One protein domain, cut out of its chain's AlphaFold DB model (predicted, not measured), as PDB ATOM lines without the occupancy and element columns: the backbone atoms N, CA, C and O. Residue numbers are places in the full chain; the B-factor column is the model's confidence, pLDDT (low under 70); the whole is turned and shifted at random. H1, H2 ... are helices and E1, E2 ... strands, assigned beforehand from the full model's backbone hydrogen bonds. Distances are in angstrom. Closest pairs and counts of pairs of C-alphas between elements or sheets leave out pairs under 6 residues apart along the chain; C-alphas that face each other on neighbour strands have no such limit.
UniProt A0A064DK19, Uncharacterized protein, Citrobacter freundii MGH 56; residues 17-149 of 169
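This is residues 17 to 149 of the 169 residues of an uncharacterized protein of Citrobacter freundii MGH 56 (UniProt A0A064DK19). A strongly twisted wall of seven strands, E1 to E7 in chain order, has H1 packed over one face at E3 and E4; H2 stands off the sheet on H1's side, and H3 lies by the E7 edge. The unnamed residues 25 to 53 form a long looped arm that reaches away from this body and makes much of the length. The 133 printed residues have seven named strands and three named helices, in the order E1 E2 E3 E4 H1 E5 H2 E6 H3 E7. The sheet is mixed, and the class is mixed, helices and strands, with 65 residues, under half, in named elements. The whole is compact, with a radius of gyration of the C-alphas of 15.2 A and spans of 49 by 36 by 32 A.

E1, residues 17 to 19, begins at C-alpha 17 (38.958, -21.730, 14.400), and E2 is residues 22 to 24. E3, residues 54 to 59, is 15.4 A long, and E4, residues 62 to 67, 16.0 A. H1, residues 74 to 85, is 16.5 A long and begins at C-alpha 74 (45.676, -27.347, -5.100). E5 is residues 90 to 94; H2, residues 103 to 116, is 20.0 A long. E6 is residues 120 to 123, H3 128 to 135, and E7 142 to 145, with C-alpha 145 at (37.680, -14.072, -12.957).

E1 to E4 form a meander, each strand the antiparallel neighbour of the one before; N 18 and O 22 are 2.9 A apart, N 23 and O 56 2.8 A, and N 57 and O 64 2.9 A. E4 to E7 are parallel neighbours in turn, with N 65 to O 92 at 2.9 A, N 122 to O 93 at 2.8 A and N 123 to O 144 at 3.0 A. E4 H1 E5, E5 H2 E6 and E6 H3 E7 are strand-helix-strand units, two parallel neighbour strands with a helix between, each with a right-handed crossover. The sheet with H1 on one face makes two layers; H1's height over the sheet is 8.9 A, and it runs slantwise to the strands, at 52 degrees to E3 on the local plane. The closest C-alphas of H1 and E3 are those of Cys 81 and Ile 56, 7.3 A apart. H1 and H2 only just touch, with 3 pairs of C-alphas within 8 A, the closest Glu 75 and Phe 112 at 6.9 A. H2 is not on the sheet. H3 only grazes it, with residues 131 to 135. In H1, H2 and H3 every O i to N i+4 pair is within hydrogen-bond range.

The C-alphas farthest apart, those of Lys 42 and Ser 60, are 50.2 A apart. The printed part has no cut. The link from E2 to E3, 29 residues, is long; within it residues 37 to 38 pair antiparallel with 46 to 47. The model's pLDDT is under 70 at residues 41 to 42, 96 to 102 and 123 to 149.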
ATOM      1  N   VAL A  17      40.132 -22.580  14.623       92.81
ATOM      2  CA  VAL A  17      38.958 -21.730  14.400       92.81
ATOM      3  C   VAL A  17      39.345 -20.274  14.653       92.81
ATOM      4  O   VAL A  17      39.759 -19.923  15.755       92.81
ATOM      5  N   VAL A  18      39.222 -19.438  13.625       88.44
ATOM      6  CA  VAL A  18      39.548 -18.005  13.696       88.44
ATOM      7  C   VAL A  18      38.357 -17.225  14.242       88.44
ATOM      8  O   VAL A  18      38.504 -16.436  15.167       88.44
ATOM      9  N   ALA A  19      37.169 -17.451  13.674       86.56
ATOM     10  CA  ALA A  19      35.929 -16.817  14.112       86.56
ATOM     11  C   ALA A  19      34.709 -17.548  13.542       86.56
ATOM     12  O   ALA A  19      34.600 -17.726  12.328       86.56
ATOM     13  N   GLY A  20      33.756 -17.930  14.394       89.25
ATOM     14  CA  GLY A  20      32.519 -18.584  13.961       89.25
ATOM     15  C   GLY A  20      32.788 -19.833  13.115       89.25
ATOM     16  O   GLY A  20      33.266 -20.837  13.627       89.25
ATOM     17  N   ARG A  21      32.486 -19.761  11.812       91.19
ATOM     18  CA  ARG A  21      32.690 -20.858  10.845       91.19
ATOM     19  C   ARG A  21      33.962 -20.720  10.002       91.19
ATOM     20  O   ARG A  21      34.111 -21.434   9.012       91.19
ATOM     21  N   PHE A  22      34.834 -19.772  10.338       93.00
ATOM     22  CA  PHE A  22      36.127 -19.606   9.688       93.00
ATOM     23  C   PHE A  22      37.199 -20.422  10.399       93.00
ATOM     24  O   PHE A  22      37.377 -20.308  11.613       93.00
ATOM     25  N   VAL A  23      37.946 -21.194   9.618       94.25
ATOM     26  CA  VAL A  23      39.028 -22.060  10.079       94.25
ATOM     27  C   VAL A  23      40.291 -21.712   9.303       94.25
ATOM     28  O   VAL A  23      40.301 -21.695   8.076       94.25
ATOM     29  N   TRP A  24      41.367 -21.422  10.020       94.38
ATOM     30  CA  TRP A  24      42.713 -21.386   9.468       94.38
ATOM     31  C   TRP A  24      43.230 -22.815   9.356       94.38
ATOM     32  O   TRP A  24      43.144 -23.566  10.329       94.38
ATOM     33  N   SER A  25      43.772 -23.201   8.201       93.88
ATOM     34  CA  SER A  25      44.216 -24.578   7.975       93.88
ATOM     35  C   SER A  25      45.500 -24.960   8.705       93.88
ATOM     36  O   SER A  25      45.824 -26.144   8.764       93.88
ATOM     37  N   GLY A  26      46.262 -23.980   9.195       92.31
ATOM     38  CA  GLY A  26      47.666 -24.200   9.521       92.31
ATOM     39  C   GLY A  26      48.527 -24.384   8.270       92.31
ATOM     40  O   GLY A  26      48.067 -24.193   7.140       92.31
ATOM     41  N   GLU A  27      49.774 -24.776   8.500       92.38
ATOM     42  CA  GLU A  27      50.720 -25.181   7.464       92.38
ATOM     43  C   GLU A  27      50.209 -26.445   6.760       92.38
ATOM     44  O   GLU A  27      49.701 -27.370   7.398       92.38
ATOM     45  N   ILE A  28      50.328 -26.482   5.432       90.12
ATOM     46  CA  ILE A  28      49.828 -27.598   4.625       90.12
ATOM     47  C   ILE A  28      50.978 -28.576   4.353       90.12
ATOM     48  O   ILE A  28      51.905 -28.249   3.593       90.12
ATOM     49  N   PRO A  29      50.946 -29.783   4.953       86.19
ATOM     50  CA  PRO A  29      51.999 -30.765   4.764       86.19
ATOM     51  C   PRO A  29      51.986 -31.286   3.324       86.19
ATOM     52  O   PRO A  29      50.935 -31.502   2.721       86.19
ATOM     53  N   VAL A  30      53.179 -31.485   2.769       84.12
ATOM     54  CA  VAL A  30      53.387 -32.098   1.453       84.12
ATOM     55  C   VAL A  30      54.542 -33.073   1.595       84.12
ATOM     56  O   VAL A  30      55.586 -32.687   2.114       84.12
ATOM     57  N   GLU A  31      54.353 -34.313   1.144       79.06
ATOM     58  CA  GLU A  31      55.345 -35.388   1.292       79.06
ATOM     59  C   GLU A  31      56.668 -35.075   0.580       79.06
ATOM     60  O   GLU A  31      57.736 -35.382   1.096       79.06
ATOM     61  N   SER A  32      56.597 -34.427  -0.586       80.06
ATOM     62  CA  SER A  32      57.768 -34.042  -1.377       80.06
ATOM     63  C   SER A  32      57.652 -32.579  -1.829       80.06
ATOM     64  O   SER A  32      57.089 -32.303  -2.895       80.06
ATOM     65  N   PRO A  33      58.074 -31.609  -0.994       80.12
ATOM     66  CA  PRO A  33      58.015 -30.197  -1.343       80.12
ATOM     67  C   PRO A  33      59.146 -29.828  -2.311       80.12
ATOM     68  O   PRO A  33      60.321 -30.069  -2.044       80.12
ATOM     69  N   GLU A  34      58.796 -29.182  -3.420       77.00
ATOM     70  CA  GLU A  34      59.771 -28.590  -4.337       77.00
ATOM     71  C   GLU A  34      60.140 -27.172  -3.872       77.00
ATOM     72  O   GLU A  34      59.247 -26.412  -3.473       77.00
ATOM     73  N   PRO A  35      61.425 -26.782  -3.928       78.94
ATOM     74  CA  PRO A  35      61.822 -25.426  -3.594       78.94
ATOM     75  C   PRO A  35      61.287 -24.447  -4.642       78.94
ATOM     76  O   PRO A  35      61.420 -24.649  -5.848       78.94
ATOM     77  N   TRP A  36      60.677 -23.363  -4.172       74.44
ATOM     78  CA  TRP A  36      60.150 -22.300  -5.023       74.44
ATOM     79  C   TRP A  36      61.238 -21.325  -5.481       74.44
ATOM     80  O   TRP A  36      61.161 -20.753  -6.569       74.44
ATOM     81  N   GLY A  37      62.243 -21.114  -4.641       79.12
ATOM     82  CA  GLY A  37      63.322 -20.171  -4.886       79.12
ATOM     83  C   GLY A  37      64.425 -20.347  -3.860       79.12
ATOM     84  O   GLY A  37      64.586 -21.434  -3.313       79.12
ATOM     85  N   TYR A  38      65.164 -19.276  -3.591       81.62
ATOM     86  CA  TYR A  38      66.241 -19.275  -2.611       81.62
ATOM     87  C   TYR A  38      66.086 -18.076  -1.671       81.62
ATOM     88  O   TYR A  38      65.825 -16.968  -2.138       81.62
ATOM     89  N   THR A  39      66.208 -18.288  -0.359       76.00
ATOM     90  CA  THR A  39      65.982 -17.241   0.657       76.00
ATOM     91  C   THR A  39      67.160 -16.282   0.812       76.00
ATOM     92  O   THR A  39      66.973 -15.149   1.249       76.00
ATOM     93  N   ASP A  40      68.371 -16.728   0.479       70.69
ATOM     94  CA  ASP A  40      69.608 -15.960   0.626       70.69
ATOM     95  C   ASP A  40      70.346 -15.876  -0.713       70.69
ATOM     96  O   ASP A  40      70.559 -16.886  -1.384       70.69
ATOM     97  N   CYS A  41      70.765 -14.670  -1.092       63.97
ATOM     98  CA  CYS A  41      71.587 -14.430  -2.272       63.97
ATOM     99  C   CYS A  41      73.047 -14.880  -2.092       63.97
ATOM    100  O   CYS A  41      73.745 -15.032  -3.092       63.97
ATOM    101  N   LYS A  42      73.510 -15.106  -0.855       66.56
ATOM    102  CA  LYS A  42      74.878 -15.563  -0.564       66.56
ATOM    103  C   LYS A  42      74.998 -17.081  -0.506       66.56
ATOM    104  O   LYS A  42      75.887 -17.634  -1.141       66.56
ATOM    105  N   ASN A  43      74.107 -17.744   0.231       73.50
ATOM    106  CA  ASN A  43      74.159 -19.198   0.421       73.50
ATOM    107  C   ASN A  43      73.184 -19.988  -0.457       73.50
ATOM    108  O   ASN A  43      73.193 -21.214  -0.388       73.50
ATOM    109  N   ALA A  44      72.336 -19.312  -1.249       78.38
ATOM    110  CA  ALA A  44      71.328 -19.939  -2.104       78.38
ATOM    111  C   ALA A  44      70.578 -21.070  -1.374       78.38
ATOM    112  O   ALA A  44      70.491 -22.200  -1.852       78.38
ATOM    113  N   THR A  45      70.073 -20.787  -0.170       82.44
ATOM    114  CA  THR A  45      69.322 -21.776   0.612       82.44
ATOM    115  C   THR A  45      67.938 -21.969  -0.006       82.44
ATOM    116  O   THR A  45      67.231 -20.971  -0.155       82.44
ATOM    117  N   PRO A  46      67.538 -23.197  -0.386       81.88
ATOM    118  CA  PRO A  46      66.252 -23.425  -1.037       81.88
ATOM    119  C   PRO A  46      65.067 -23.023  -0.144       81.88
ATOM    120  O   PRO A  46      64.980 -23.433   1.013       81.88
ATOM    121  N   ASP A  47      64.146 -22.231  -0.691       82.38
ATOM    122  CA  ASP A  47      62.908 -21.803  -0.039       82.38
ATOM    123  C   ASP A  47      61.766 -22.758  -0.390       82.38
ATOM    124  O   ASP A  47      61.276 -22.779  -1.522       82.38
ATOM    125  N   TYR A  48      61.319 -23.533   0.593       81.44
ATOM    126  CA  TYR A  48      60.214 -24.476   0.439       81.44
ATOM    127  C   TYR A  48      58.848 -23.878   0.780       81.44
ATOM    128  O   TYR A  48      57.840 -24.560   0.595       81.44
ATOM    129  N   VAL A  49      58.783 -22.646   1.300       81.12
ATOM    130  CA  VAL A  49      57.531 -21.981   1.692       81.12
ATOM    131  C   VAL A  49      56.641 -22.907   2.540       81.12
ATOM    132  O   VAL A  49      55.549 -23.330   2.139       81.12
ATOM    133  N   SER A  50      57.168 -23.346   3.683       80.31
ATOM    134  CA  SER A  50      56.475 -24.257   4.611       80.31
ATOM    135  C   SER A  50      55.302 -23.625   5.342       80.31
ATOM    136  O   SER A  50      54.429 -24.342   5.811       80.31
ATOM    137  N   ASP A  51      55.251 -22.301   5.374       81.50
ATOM    138  CA  ASP A  51      54.236 -21.488   6.032       81.50
ATOM    139  C   ASP A  51      52.944 -21.316   5.210       81.50
ATOM    140  O   ASP A  51      52.021 -20.620   5.633       81.50
ATOM    141  N   GLU A  52      52.847 -21.931   4.025       85.88
ATOM    142  CA  GLU A  52      51.645 -21.816   3.201       85.88
ATOM    143  C   GLU A  52      50.451 -22.548   3.832       85.88
ATOM    144  O   GLU A  52      50.483 -23.754   4.082       85.88
ATOM    145  N   GLY A  53      49.369 -21.791   4.016       90.12
ATOM    146  CA  GLY A  53      48.077 -22.269   4.489       90.12
ATOM    147  C   GLY A  53      46.911 -21.702   3.679       90.12
ATOM    148  O   GLY A  53      47.084 -20.913   2.743       90.12
ATOM    149  N   ALA A  54      45.707 -22.112   4.054       92.75
ATOM    150  CA  ALA A  54      44.445 -21.715   3.462       92.75
ATOM    151  C   ALA A  54      43.462 -21.256   4.545       92.75
ATOM    152  O   ALA A  54      43.435 -21.769   5.668       92.75
ATOM    153  N   LEU A  55      42.619 -20.291   4.185       93.31
ATOM    154  CA  LEU A  55      41.467 -19.910   4.989       93.31
ATOM    155  C   LEU A  55      40.250 -20.686   4.496       93.31
ATOM    156  O   LEU A  55      39.970 -20.737   3.300       93.31
ATOM    157  N   ILE A  56      39.516 -21.276   5.425       94.50
ATOM    158  CA  ILE A  56      38.366 -22.121   5.141       94.50
ATOM    159  C   ILE A  56      37.143 -21.481   5.770       94.50
ATOM    160  O   ILE A  56      37.188 -21.001   6.901       94.50
ATOM    161  N   TRP A  57      36.034 -21.505   5.046       94.12
ATOM    162  CA  TRP A  57      34.726 -21.204   5.596       94.12
ATOM    163  C   TRP A  57      33.809 -22.415   5.443       94.12
ATOM    164  O   TRP A  57      33.521 -22.863   4.329       94.12
ATOM    165  N   CYS A  58      33.354 -22.945   6.577       92.00
ATOM    166  CA  CYS A  58      32.446 -24.087   6.630       92.00
ATOM    167  C   CYS A  58      31.007 -23.601   6.406       92.00
ATOM    168  O   CYS A  58      30.319 -23.158   7.332       92.00
ATOM    169  N   SER A  59      30.553 -23.620   5.152       89.38
ATOM    170  CA  SER A  59      29.185 -23.234   4.798       89.38
ATOM    171  C   SER A  59      28.233 -24.433   4.884       89.38
ATOM    172  O   SER A  59      28.660 -25.580   4.829       89.38
ATOM    173  N   SER A  60      26.922 -24.187   4.932       87.88
ATOM    174  CA  SER A  60      25.916 -25.263   4.854       87.88
ATOM    175  C   SER A  60      25.870 -25.980   3.496       87.88
ATOM    176  O   SER A  60      25.159 -26.969   3.357       87.88
ATOM    177  N   ARG A  61      26.584 -25.473   2.483       85.25
ATOM    178  CA  ARG A  61      26.659 -26.048   1.131       85.25
ATOM    179  C   ARG A  61      27.964 -26.810   0.878       85.25
ATOM    180  O   ARG A  61      28.162 -27.291  -0.232       85.25
ATOM    181  N   GLY A  62      28.853 -26.867   1.870       89.62
ATOM    182  CA  GLY A  62      30.211 -27.394   1.754       89.62
ATOM    183  C   GLY A  62      31.286 -26.327   1.965       89.62
ATOM    184  O   GLY A  62      31.003 -25.160   2.265       89.62
ATOM    185  N   LEU A  63      32.542 -26.730   1.809       93.50
ATOM    186  CA  LEU A  63      33.705 -25.900   2.094       93.50
ATOM    187  C   LEU A  63      33.900 -24.798   1.056       93.50
ATOM    188  O   LEU A  63      33.929 -25.053  -0.151       93.50
ATOM    189  N   VAL A  64      34.117 -23.577   1.534       92.56
ATOM    190  CA  VAL A  64      34.725 -22.513   0.735       92.56
ATOM    191  C   VAL A  64      36.188 -22.412   1.138       92.56
ATOM    192  O   VAL A  64      36.494 -22.027   2.264       92.56
ATOM    193  N   ILE A  65      37.086 -22.782   0.229       92.44
ATOM    194  CA  ILE A  65      38.529 -22.824   0.475       92.44
ATOM    195  C   ILE A  65      39.174 -21.651  -0.249       92.44
ATOM    196  O   ILE A  65      39.073 -21.527  -1.469       92.44
ATOM    197  N   MET A  66      39.858 -20.805   0.509       90.31
ATOM    198  CA  MET A  66      40.586 -19.645   0.019       90.31
ATOM    199  C   MET A  66      42.081 -19.896   0.178       90.31
ATOM    200  O   MET A  66      42.595 -19.997   1.290       90.31
ATOM    201  N   THR A  67      42.785 -19.981  -0.944       88.12
ATOM    202  CA  THR A  67      44.234 -20.178  -0.985       88.12
ATOM    203  C   THR A  67      44.917 -19.003  -1.672       88.12
ATOM    204  O   THR A  67      44.350 -18.360  -2.554       88.12
ATOM    205  N   GLY A  68      46.166 -18.735  -1.288       78.31
ATOM    206  CA  GLY A  68      47.030 -17.786  -1.984       78.31
ATOM    207  C   GLY A  68      47.508 -18.332  -3.335       78.31
ATOM    208  O   GLY A  68      46.723 -18.656  -4.232       78.31
ATOM    209  N   CYS A  69      48.828 -18.441  -3.499       70.25
ATOM    210  CA  CYS A  69      49.420 -18.969  -4.729       70.25
ATOM    211  C   CYS A  69      49.167 -20.475  -4.912       70.25
ATOM    212  O   CYS A  69      49.075 -20.931  -6.050       70.25
ATOM    213  N   GLY A  70      48.996 -21.239  -3.834       71.81
ATOM    214  CA  GLY A  70      48.760 -22.677  -3.890       71.81
ATOM    215  C   GLY A  70      50.002 -23.470  -4.302       71.81
ATOM    216  O   GLY A  70      49.892 -24.402  -5.101       71.81
ATOM    217  N   ARG A  71      51.189 -23.094  -3.806       75.00
ATOM    218  CA  ARG A  71      52.471 -23.743  -4.155       75.00
ATOM    219  C   ARG A  71      52.554 -25.168  -3.620       75.00
ATOM    220  O   ARG A  71      53.077 -26.033  -4.320       75.00
ATOM    221  N   ARG A  72      51.921 -25.444  -2.475       78.31
ATOM    222  CA  ARG A  72      51.697 -26.806  -1.956       78.31
ATOM    223  C   ARG A  72      50.842 -27.688  -2.874       78.31
ATOM    224  O   ARG A  72      50.762 -28.891  -2.655       78.31
ATOM    225  N   GLY A  73      50.283 -27.127  -3.950       80.94
ATOM    226  CA  GLY A  73      49.459 -27.823  -4.928       80.94
ATOM    227  C   GLY A  73      47.998 -27.830  -4.500       80.94
ATOM    228  O   GLY A  73      47.678 -28.152  -3.360       80.94
ATOM    229  N   LEU A  74      47.099 -27.481  -5.424       83.44
ATOM    230  CA  LEU A  74      45.676 -27.347  -5.100       83.44
ATOM    231  C   LEU A  74      45.080 -28.649  -4.545       83.44
ATOM    232  O   LEU A  74      44.267 -28.598  -3.633       83.44
ATOM    233  N   GLU A  75      45.523 -29.800  -5.050       86.56
ATOM    234  CA  GLU A  75      45.054 -31.118  -4.607       86.56
ATOM    235  C   GLU A  75      45.367 -31.366  -3.125       86.56
ATOM    236  O   GLU A  75      44.471 -31.708  -2.355       86.56
ATOM    237  N   ASN A  76      46.609 -31.107  -2.705       89.06
ATOM    238  CA  ASN A  76      47.039 -31.264  -1.313       89.06
ATOM    239  C   ASN A  76      46.300 -30.298  -0.390       89.06
ATOM    240  O   ASN A  76      45.843 -30.689   0.679       89.06
ATOM    241  N   ILE A  77      46.130 -29.049  -0.831       90.12
ATOM    242  CA  ILE A  77      45.406 -28.024  -0.073       90.12
ATOM    243  C   ILE A  77      43.968 -28.471   0.171       90.12
ATOM    244  O   ILE A  77      43.498 -28.443   1.306       90.12
ATOM    245  N   VAL A  78      43.273 -28.919  -0.875       90.62
ATOM    246  CA  VAL A  78      41.879 -29.355  -0.762       90.62
ATOM    247  C   VAL A  78      41.754 -30.600   0.113       90.62
ATOM    248  O   VAL A  78      40.911 -30.611   1.006       90.62
ATOM    249  N   ARG A  79      42.609 -31.613  -0.082       91.38
ATOM    250  CA  ARG A  79      42.612 -32.829   0.750       91.38
ATOM    251  C   ARG A  79      42.873 -32.509   2.221       91.38
ATOM    252  O   ARG A  79      42.163 -33.019   3.081       91.38
ATOM    253  N   HIS A  80      43.828 -31.623   2.506       93.25
ATOM    254  CA  HIS A  80      44.100 -31.152   3.866       93.25
ATOM    255  C   HIS A  80      42.880 -30.459   4.473       93.25
ATOM    256  O   HIS A  80      42.470 -30.811   5.572       93.25
ATOM    257  N   CYS A  81      42.246 -29.537   3.738       93.19
ATOM    258  CA  CYS A  81      41.053 -28.822   4.202       93.19
ATOM    259  C   CYS A  81      39.883 -29.769   4.512       93.19
ATOM    260  O   CYS A  81      39.236 -29.614   5.546       93.19
ATOM    261  N   ILE A  82      39.630 -30.755   3.646       92.94
ATOM    262  CA  ILE A  82      38.618 -31.802   3.866       92.94
ATOM    263  C   ILE A  82      38.945 -32.589   5.138       92.94
ATOM    264  O   ILE A  82      38.095 -32.725   6.012       92.94
ATOM    265  N   ASN A  83      40.195 -33.033   5.292       93.19
ATOM    266  CA  ASN A  83      40.618 -33.833   6.438       93.19
ATOM    267  C   ASN A  83      40.468 -33.090   7.777       93.19
ATOM    268  O   ASN A  83      39.966 -33.658   8.741       93.19
ATOM    269  N   ILE A  84      40.869 -31.817   7.845       94.25
ATOM    270  CA  ILE A  84      40.816 -31.056   9.106       94.25
ATOM    271  C   ILE A  84      39.408 -30.584   9.478       94.25
ATOM    272  O   ILE A  84      39.160 -30.286  10.643       94.25
ATOM    273  N   THR A  85      38.503 -30.462   8.503       91.75
ATOM    274  CA  THR A  85      37.117 -30.031   8.755       91.75
ATOM    275  C   THR A  85      36.148 -31.201   8.885       91.75
ATOM    276  O   THR A  85      35.089 -31.027   9.479       91.75
ATOM    277  N   GLY A  86      36.494 -32.375   8.350       90.25
ATOM    278  CA  GLY A  86      35.604 -33.536   8.274       90.25
ATOM    279  C   GLY A  86      34.479 -33.396   7.239       90.25
ATOM    280  O   GLY A  86      33.594 -34.245   7.184       90.25
ATOM    281  N   GLU A  87      34.488 -32.336   6.428       87.56
ATOM    282  CA  GLU A  87      33.453 -32.054   5.432       87.56
ATOM    283  C   GLU A  87      33.775 -32.726   4.095       87.56
ATOM    284  O   GLU A  87      34.840 -32.517   3.519       87.56
ATOM    285  N   ASN A  88      32.823 -33.481   3.546       77.25
ATOM    286  CA  ASN A  88      33.041 -34.274   2.328       77.25
ATOM    287  C   ASN A  88      32.859 -33.488   1.017       77.25
ATOM    288  O   ASN A  88      33.123 -34.020  -0.059       77.25
ATOM    289  N   GLY A  89      32.379 -32.243   1.080       86.56
ATOM    290  CA  GLY A  89      32.016 -31.456  -0.098       86.56
ATOM    291  C   GLY A  89      32.746 -30.123  -0.168       86.56
ATOM    292  O   GLY A  89      32.748 -29.352   0.791       86.56
ATOM    293  N   VAL A  90      33.303 -29.806  -1.336       90.56
ATOM    294  CA  VAL A  90      33.859 -28.482  -1.629       90.56
ATOM    295  C   VAL A  90      32.827 -27.685  -2.410       90.56
ATOM    296  O   VAL A  90      32.496 -28.017  -3.543       90.56
ATOM    297  N   TYR A  91      32.330 -26.600  -1.825       90.19
ATOM    298  CA  TYR A  91      31.399 -25.705  -2.501       90.19
ATOM    299  C   TYR A  91      32.126 -24.758  -3.458       90.19
ATOM    300  O   TYR A  91      31.718 -24.564  -4.605       90.19
ATOM    301  N   THR A  92      33.200 -24.122  -2.985       88.25
ATOM    302  CA  THR A  92      33.921 -23.121  -3.773       88.25
ATOM    303  C   THR A  92      35.414 -23.127  -3.488       88.25
ATOM    304  O   THR A  92      35.835 -23.120  -2.335       88.25
ATOM    305  N   LEU A  93      36.215 -23.066  -4.549       87.88
ATOM    306  CA  LEU A  93      37.656 -22.838  -4.466       87.88
ATOM    307  C   LEU A  93      37.980 -21.418  -4.918       87.88
ATOM    308  O   LEU A  93      37.606 -21.029  -6.021       87.88
ATOM    309  N   ILE A  94      38.684 -20.652  -4.090       84.62
ATOM    310  CA  ILE A  94      39.124 -19.286  -4.387       84.62
ATOM    311  C   ILE A  94      40.648 -19.235  -4.368       84.62
ATOM    312  O   ILE A  94      41.270 -19.600  -3.371       84.62
ATOM    313  N   GLY A  95      41.247 -18.752  -5.456       75.69
ATOM    314  CA  GLY A  95      42.691 -18.552  -5.576       75.69
ATOM    315  C   GLY A  95      43.359 -19.485  -6.586       75.69
ATOM    316  O   GLY A  95      42.751 -19.890  -7.577       75.69
ATOM    317  N   GLY A  96      44.638 -19.788  -6.359       66.31
ATOM    318  CA  GLY A  96      45.414 -20.722  -7.176       66.31
ATOM    319  C   GLY A  96      46.195 -20.079  -8.334       66.31
ATOM    320  O   GLY A  96      45.662 -19.408  -9.227       66.31
ATOM    321  N   HIS A  97      47.503 -20.336  -8.350       62.06
ATOM    322  CA  HIS A  97      48.446 -19.899  -9.375       62.06
ATOM    323  C   HIS A  97      48.613 -20.982 -10.455       62.06
ATOM    324  O   HIS A  97      49.523 -21.800 -10.386       62.06
ATOM    325  N   LEU A  98      47.775 -20.987 -11.501       54.62
ATOM    326  CA  LEU A  98      47.981 -21.898 -12.648       54.62
ATOM    327  C   LEU A  98      48.900 -21.331 -13.748       54.62
ATOM    328  O   LEU A  98      49.078 -21.974 -14.778       54.62
ATOM    329  N   ARG A  99      49.478 -20.132 -13.593       47.00
ATOM    330  CA  ARG A  99      50.193 -19.455 -14.695       47.00
ATOM    331  C   ARG A  99      51.469 -20.168 -15.163       47.00
ATOM    332  O   ARG A  99      51.864 -19.944 -16.301       47.00
ATOM    333  N   ALA A 100      52.075 -21.017 -14.333       48.38
ATOM    334  CA  ALA A 100      53.307 -21.752 -14.645       48.38
ATOM    335  C   ALA A 100      53.165 -23.283 -14.507       48.38
ATOM    336  O   ALA A 100      54.160 -23.994 -14.411       48.38
ATOM    337  N   ALA A 101      51.936 -23.812 -14.456       60.47
ATOM    338  CA  ALA A 101      51.726 -25.252 -14.332       60.47
ATOM    339  C   ALA A 101      52.068 -25.966 -15.652       60.47
ATOM    340  O   ALA A 101      51.569 -25.584 -16.713       60.47
ATOM    341  N   SER A 102      52.892 -27.015 -15.585       66.50
ATOM    342  CA  SER A 102      53.182 -27.869 -16.742       66.50
ATOM    343  C   SER A 102      51.896 -28.531 -17.274       66.50
ATOM    344  O   SER A 102      50.950 -28.736 -16.504       66.50
ATOM    345  N   PRO A 103      51.835 -28.924 -18.562       72.12
ATOM    346  CA  PRO A 103      50.656 -29.584 -19.132       72.12
ATOM    347  C   PRO A 103      50.197 -30.814 -18.337       72.12
ATOM    348  O   PRO A 103      49.004 -31.000 -18.111       72.12
ATOM    349  N   LEU A 104      51.141 -31.614 -17.827       74.94
ATOM    350  CA  LEU A 104      50.848 -32.770 -16.974       74.94
ATOM    351  C   LEU A 104      50.164 -32.365 -15.662       74.94
ATOM    352  O   LEU A 104      49.191 -32.999 -15.252       74.94
ATOM    353  N   ARG A 105      50.630 -31.284 -15.023       73.12
ATOM    354  CA  ARG A 105      50.035 -30.756 -13.788       73.12
ATOM    355  C   ARG A 105      48.625 -30.222 -14.037       73.12
ATOM    356  O   ARG A 105      47.753 -30.412 -13.199       73.12
ATOM    357  N   LEU A 106      48.380 -29.621 -15.203       74.25
ATOM    358  CA  LEU A 106      47.043 -29.185 -15.615       74.25
ATOM    359  C   LEU A 106      46.090 -30.362 -15.863       74.25
ATOM    360  O   LEU A 106      44.928 -30.278 -15.478       74.25
ATOM    361  N   ILE A 107      46.561 -31.457 -16.469       79.06
ATOM    362  CA  ILE A 107      45.749 -32.668 -16.686       79.06
ATOM    363  C   ILE A 107      45.378 -33.323 -15.351       79.06
ATOM    364  O   ILE A 107      44.208 -33.653 -15.151       79.06
ATOM    365  N   ARG A 108      46.341 -33.470 -14.429       79.94
ATOM    366  CA  ARG A 108      46.088 -34.004 -13.077       79.94
ATOM    367  C   ARG A 108      45.105 -33.133 -12.308       79.94
ATOM    368  O   ARG A 108      44.069 -33.625 -11.877       79.94
ATOM    369  N   LEU A 109      45.347 -31.824 -12.303       80.00
ATOM    370  CA  LEU A 109      44.448 -30.867 -11.676       80.00
ATOM    371  C   LEU A 109      43.045 -30.928 -12.280       80.00
ATOM    372  O   LEU A 109      42.060 -30.867 -11.552       80.00
ATOM    373  N   LYS A 110      42.934 -31.067 -13.605       79.75
ATOM    374  CA  LYS A 110      41.641 -31.241 -14.265       79.75
ATOM    375  C   LYS A 110      40.948 -32.489 -13.740       79.75
ATOM    376  O   LYS A 110      39.799 -32.361 -13.346       79.75
ATOM    377  N   ALA A 111      41.617 -33.646 -13.738       84.50
ATOM    378  CA  ALA A 111      41.070 -34.908 -13.234       84.50
ATOM    379  C   ALA A 111      40.597 -34.777 -11.778       84.50
ATOM    380  O   ALA A 111      39.455 -35.117 -11.483       84.50
ATOM    381  N   PHE A 112      41.424 -34.168 -10.926       85.38
ATOM    382  CA  PHE A 112      41.089 -33.887  -9.537       85.38
ATOM    383  C   PHE A 112      39.852 -32.992  -9.407       85.38
ATOM    384  O   PHE A 112      38.921 -33.333  -8.688       85.38
ATOM    385  N   LEU A 113      39.775 -31.886 -10.156       83.19
ATOM    386  CA  LEU A 113      38.595 -31.014 -10.157       83.19
ATOM    387  C   LEU A 113      37.321 -31.748 -10.619       83.19
ATOM    388  O   LEU A 113      36.235 -31.367 -10.185       83.19
ATOM    389  N   ARG A 114      37.427 -32.788 -11.466       83.38
ATOM    390  CA  ARG A 114      36.273 -33.635 -11.836       83.38
ATOM    391  C   ARG A 114      35.823 -34.526 -10.686       83.38
ATOM    392  O   ARG A 114      34.631 -34.762 -10.556       83.38
ATOM    393  N   GLU A 115      36.776 -35.037  -9.910       86.50
ATOM    394  CA  GLU A 115      36.537 -35.914  -8.760       86.50
ATOM    395  C   GLU A 115      35.863 -35.144  -7.621       86.50
ATOM    396  O   GLU A 115      34.824 -35.565  -7.127       86.50
ATOM    397  N   ILE A 116      36.412 -33.982  -7.255       85.81
ATOM    398  CA  ILE A 116      35.860 -33.160  -6.167       85.81
ATOM    399  C   ILE A 116      34.619 -32.351  -6.581       85.81
ATOM    400  O   ILE A 116      33.873 -31.907  -5.713       85.81
ATOM    401  N   ALA A 117      34.424 -32.132  -7.887       86.25
ATOM    402  CA  ALA A 117      33.269 -31.472  -8.501       86.25
ATOM    403  C   ALA A 117      32.741 -30.215  -7.760       86.25
ATOM    404  O   ALA A 117      31.547 -30.140  -7.463       86.25
ATOM    405  N   PRO A 118      33.587 -29.202  -7.471       85.38
ATOM    406  CA  PRO A 118      33.133 -28.001  -6.788       85.38
ATOM    407  C   PRO A 118      32.153 -27.227  -7.663       85.38
ATOM    408  O   PRO A 118      32.330 -27.141  -8.877       85.38
ATOM    409  N   GLU A 119      31.150 -26.595  -7.061       82.88
ATOM    410  CA  GLU A 119      30.171 -25.811  -7.826       82.88
ATOM    411  C   GLU A 119      30.826 -24.571  -8.460       82.88
ATOM    412  O   GLU A 119      30.453 -24.135  -9.554       82.88
ATOM    413  N   GLN A 120      31.829 -24.000  -7.784       78.25
ATOM    414  CA  GLN A 120      32.480 -22.764  -8.208       78.25
ATOM    415  C   GLN A 120      34.000 -22.811  -8.039       78.25
ATOM    416  O   GLN A 120      34.530 -23.290  -7.036       78.25
ATOM    417  N   VAL A 121      34.710 -22.233  -9.011       81.12
ATOM    418  CA  VAL A 121      36.159 -22.013  -8.935       81.12
ATOM    419  C   VAL A 121      36.454 -20.568  -9.337       81.12
ATOM    420  O   VAL A 121      36.358 -20.182 -10.504       81.12
ATOM    421  N   LEU A 122      36.814 -19.758  -8.347       74.62
ATOM    422  CA  LEU A 122      37.145 -18.343  -8.468       74.62
ATOM    423  C   LEU A 122      38.654 -18.183  -8.623       74.62
ATOM    424  O   LEU A 122      39.436 -18.515  -7.735       74.62
ATOM    425  N   ARG A 123      39.072 -17.644  -9.766       67.00
ATOM    426  CA  ARG A 123      40.491 -17.471 -10.090       67.00
ATOM    427  C   ARG A 123      40.943 -16.069  -9.728       67.00
ATOM    428  O   ARG A 123      40.375 -15.100 -10.236       67.00
ATOM    429  N   CYS A 124      42.007 -15.978  -8.935       62.16
ATOM    430  CA  CYS A 124      42.610 -14.710  -8.531       62.16
ATOM    431  C   CYS A 124      43.853 -14.353  -9.360       62.16
ATOM    432  O   CYS A 124      44.442 -15.209 -10.015       62.16
ATOM    433  N   HIS A 125      44.214 -13.064  -9.322       52.31
ATOM    434  CA  HIS A 125      45.363 -12.321  -9.883       52.31
ATOM    435  C   HIS A 125      46.442 -13.093 -10.684       52.31
ATOM    436  O   HIS A 125      46.863 -12.652 -11.754       52.31
ATOM    437  N   CYS A 126      46.910 -14.235 -10.183       50.91
ATOM    438  CA  CYS A 126      48.071 -14.954 -10.682       50.91
ATOM    439  C   CYS A 126      47.764 -16.151 -11.603       50.91
ATOM    440  O   CYS A 126      48.688 -16.855 -11.990       50.91
ATOM    441  N   THR A 127      46.507 -16.414 -11.979       49.38
ATOM    442  CA  THR A 127      46.160 -17.553 -12.858       49.38
ATOM    443  C   THR A 127      46.489 -17.322 -14.347       49.38
ATOM    444  O   THR A 127      46.599 -18.273 -15.123       49.38
ATOM    445  N   GLY A 128      46.695 -16.066 -14.764       46.56
ATOM    446  CA  GLY A 128      47.109 -15.694 -16.125       46.56
ATOM    447  C   GLY A 128      46.099 -16.025 -17.242       46.56
ATOM    448  O   GLY A 128      45.061 -16.659 -17.028       46.56
ATOM    449  N   LYS A 129      46.399 -15.588 -18.477       53.03
ATOM    450  CA  LYS A 129      45.578 -15.880 -19.674       53.03
ATOM    451  C   LYS A 129      45.556 -17.384 -20.015       53.03
ATOM    452  O   LYS A 129      44.533 -17.883 -20.471       53.03
ATOM    453  N   TRP A 130      46.636 -18.110 -19.717       50.34
ATOM    454  CA  TRP A 130      46.776 -19.550 -19.972       50.34
ATOM    455  C   TRP A 130      45.845 -20.418 -19.121       50.34
ATOM    456  O   TRP A 130      45.120 -21.247 -19.668       50.34
ATOM    457  N   GLY A 131      45.756 -20.171 -17.810       50.44
ATOM    458  CA  GLY A 131      44.793 -20.876 -16.959       50.44
ATOM    459  C   GLY A 131      43.335 -20.553 -17.318       50.44
ATOM    460  O   GLY A 131      42.458 -21.397 -17.152       50.44
ATOM    461  N   LYS A 132      43.066 -19.357 -17.873       53.56
ATOM    462  CA  LYS A 132      41.732 -18.979 -18.380       53.56
ATOM    463  C   LYS A 132      41.314 -19.828 -19.578       53.56
ATOM    464  O   LYS A 132      40.152 -20.209 -19.649       53.56
ATOM    465  N   LEU A 133      42.232 -20.101 -20.504       55.78
ATOM    466  CA  LEU A 133      41.946 -20.900 -21.695       55.78
ATOM    467  C   LEU A 133      41.719 -22.372 -21.332       55.78
ATOM    468  O   LEU A 133      40.744 -22.969 -21.776       55.78
ATOM    469  N   TRP A 134      42.571 -22.921 -20.463       53.81
ATOM    470  CA  TRP A 134      42.515 -24.329 -20.076       53.81
ATOM    471  C   TRP A 134      41.279 -24.698 -19.263       53.81
ATOM    472  O   TRP A 134      40.727 -25.770 -19.473       53.81
ATOM    473  N   LEU A 135      40.806 -23.820 -18.376       56.12
ATOM    474  CA  LEU A 135      39.651 -24.125 -17.528       56.12
ATOM    475  C   LEU A 135      38.297 -23.910 -18.227       56.12
ATOM    476  O   LEU A 135      37.290 -24.460 -17.786       56.12
ATOM    477  N   ARG A 136      38.270 -23.177 -19.350       53.16
ATOM    478  CA  ARG A 136      37.042 -22.754 -20.051       53.16
ATOM    479  C   ARG A 136      36.180 -23.904 -20.590       53.16
ATOM    480  O   ARG A 136      34.992 -23.700 -20.785       53.16
ATOM    481  N   ASN A 137      36.771 -25.084 -20.795       48.97
ATOM    482  CA  ASN A 137      36.118 -26.265 -21.378       48.97
ATOM    483  C   ASN A 137      36.139 -27.494 -20.453       48.97
ATOM    484  O   ASN A 137      36.022 -28.627 -20.920       48.97
ATOM    485  N   THR A 138      36.377 -27.309 -19.150       50.41
ATOM    486  CA  THR A 138      36.692 -28.451 -18.274       50.41
ATOM    487  C   THR A 138      35.542 -28.979 -17.434       50.41
ATOM    488  O   THR A 138      35.602 -30.162 -17.139       50.41
ATOM    489  N   HIS A 139      34.494 -28.198 -17.148       42.97
ATOM    490  CA  HIS A 139      33.256 -28.620 -16.466       42.97
ATOM    491  C   HIS A 139      32.194 -27.498 -16.555       42.97
ATOM    492  O   HIS A 139      32.571 -26.371 -16.887       42.97
ATOM    493  N   PRO A 140      30.913 -27.719 -16.181       46.41
ATOM    494  CA  PRO A 140      29.930 -26.648 -15.941       46.41
ATOM    495  C   PRO A 140      30.243 -25.829 -14.667       46.41
ATOM    496  O   PRO A 140      29.353 -25.309 -14.005       46.41
ATOM    497  N   VAL A 141      31.519 -25.739 -14.292       47.94
ATOM    498  CA  VAL A 141      31.995 -24.956 -13.157       47.94
ATOM    499  C   VAL A 141      31.981 -23.496 -13.580       47.94
ATOM    500  O   VAL A 141      32.582 -23.130 -14.596       47.94
ATOM    501  N   ALA A 142      31.329 -22.646 -12.792       51.59
ATOM    502  CA  ALA A 142      31.391 -21.208 -12.996       51.59
ATOM    503  C   ALA A 142      32.821 -20.728 -12.705       51.59
ATOM    504  O   ALA A 142      33.204 -20.484 -11.560       51.59
ATOM    505  N   VAL A 143      33.637 -20.630 -13.757       54.16
ATOM    506  CA  VAL A 143      34.992 -20.088 -13.671       54.16
ATOM    507  C   VAL A 143      34.907 -18.576 -13.744       54.16
ATOM    508  O   VAL A 143      34.862 -17.973 -14.821       54.16
ATOM    509  N   VAL A 144      34.920 -17.951 -12.580       54.06
ATOM    510  CA  VAL A 144      34.773 -16.508 -12.469       54.06
ATOM    511  C   VAL A 144      36.151 -15.871 -12.295       54.06
ATOM    512  O   VAL A 144      36.981 -16.326 -11.507       54.06
ATOM    513  N   SER A 145      36.435 -14.838 -13.094       54.00
ATOM    514  CA  SER A 145      37.680 -14.072 -12.957       54.00
ATOM    515  C   SER A 145      37.474 -13.017 -11.878       54.00
ATOM    516  O   SER A 145      36.658 -12.120 -12.083       54.00
ATOM    517  N   SER A 146      38.195 -13.106 -10.758       51.88
ATOM    518  CA  SER A 146      38.167 -12.053  -9.743       51.88
ATOM    519  C   SER A 146      39.175 -10.965 -10.117       51.88
ATOM    520  O   SER A 146      40.379 -11.228 -10.190       51.88
ATOM    521  N   TYR A 147      38.682  -9.756 -10.356       52.12
ATOM    522  CA  TYR A 147      39.503  -8.554 -10.492       52.12
ATOM    523  C   TYR A 147      39.708  -7.913  -9.113       52.12
ATOM    524  O   TYR A 147      39.023  -8.273  -8.152       52.12
ATOM    525  N   CYS A 148      40.649  -6.970  -9.001       39.38
ATOM    526  CA  CYS A 148      40.729  -6.117  -7.815       39.38
ATOM    527  C   CYS A 148      39.327  -5.525  -7.553       39.38
ATOM    528  O   CYS A 148      38.707  -5.046  -8.499       39.38
ATOM    529  N   GLN A 149      38.828  -5.602  -6.311       42.59
ATOM    530  CA  GLN A 149      37.473  -5.188  -5.877       42.59
ATOM    531  C   GLN A 149      36.299  -6.138  -6.199       42.59
ATOM    532  O   GLN A 149      35.147  -5.793  -5.933       42.59
TER     533      GLN A 149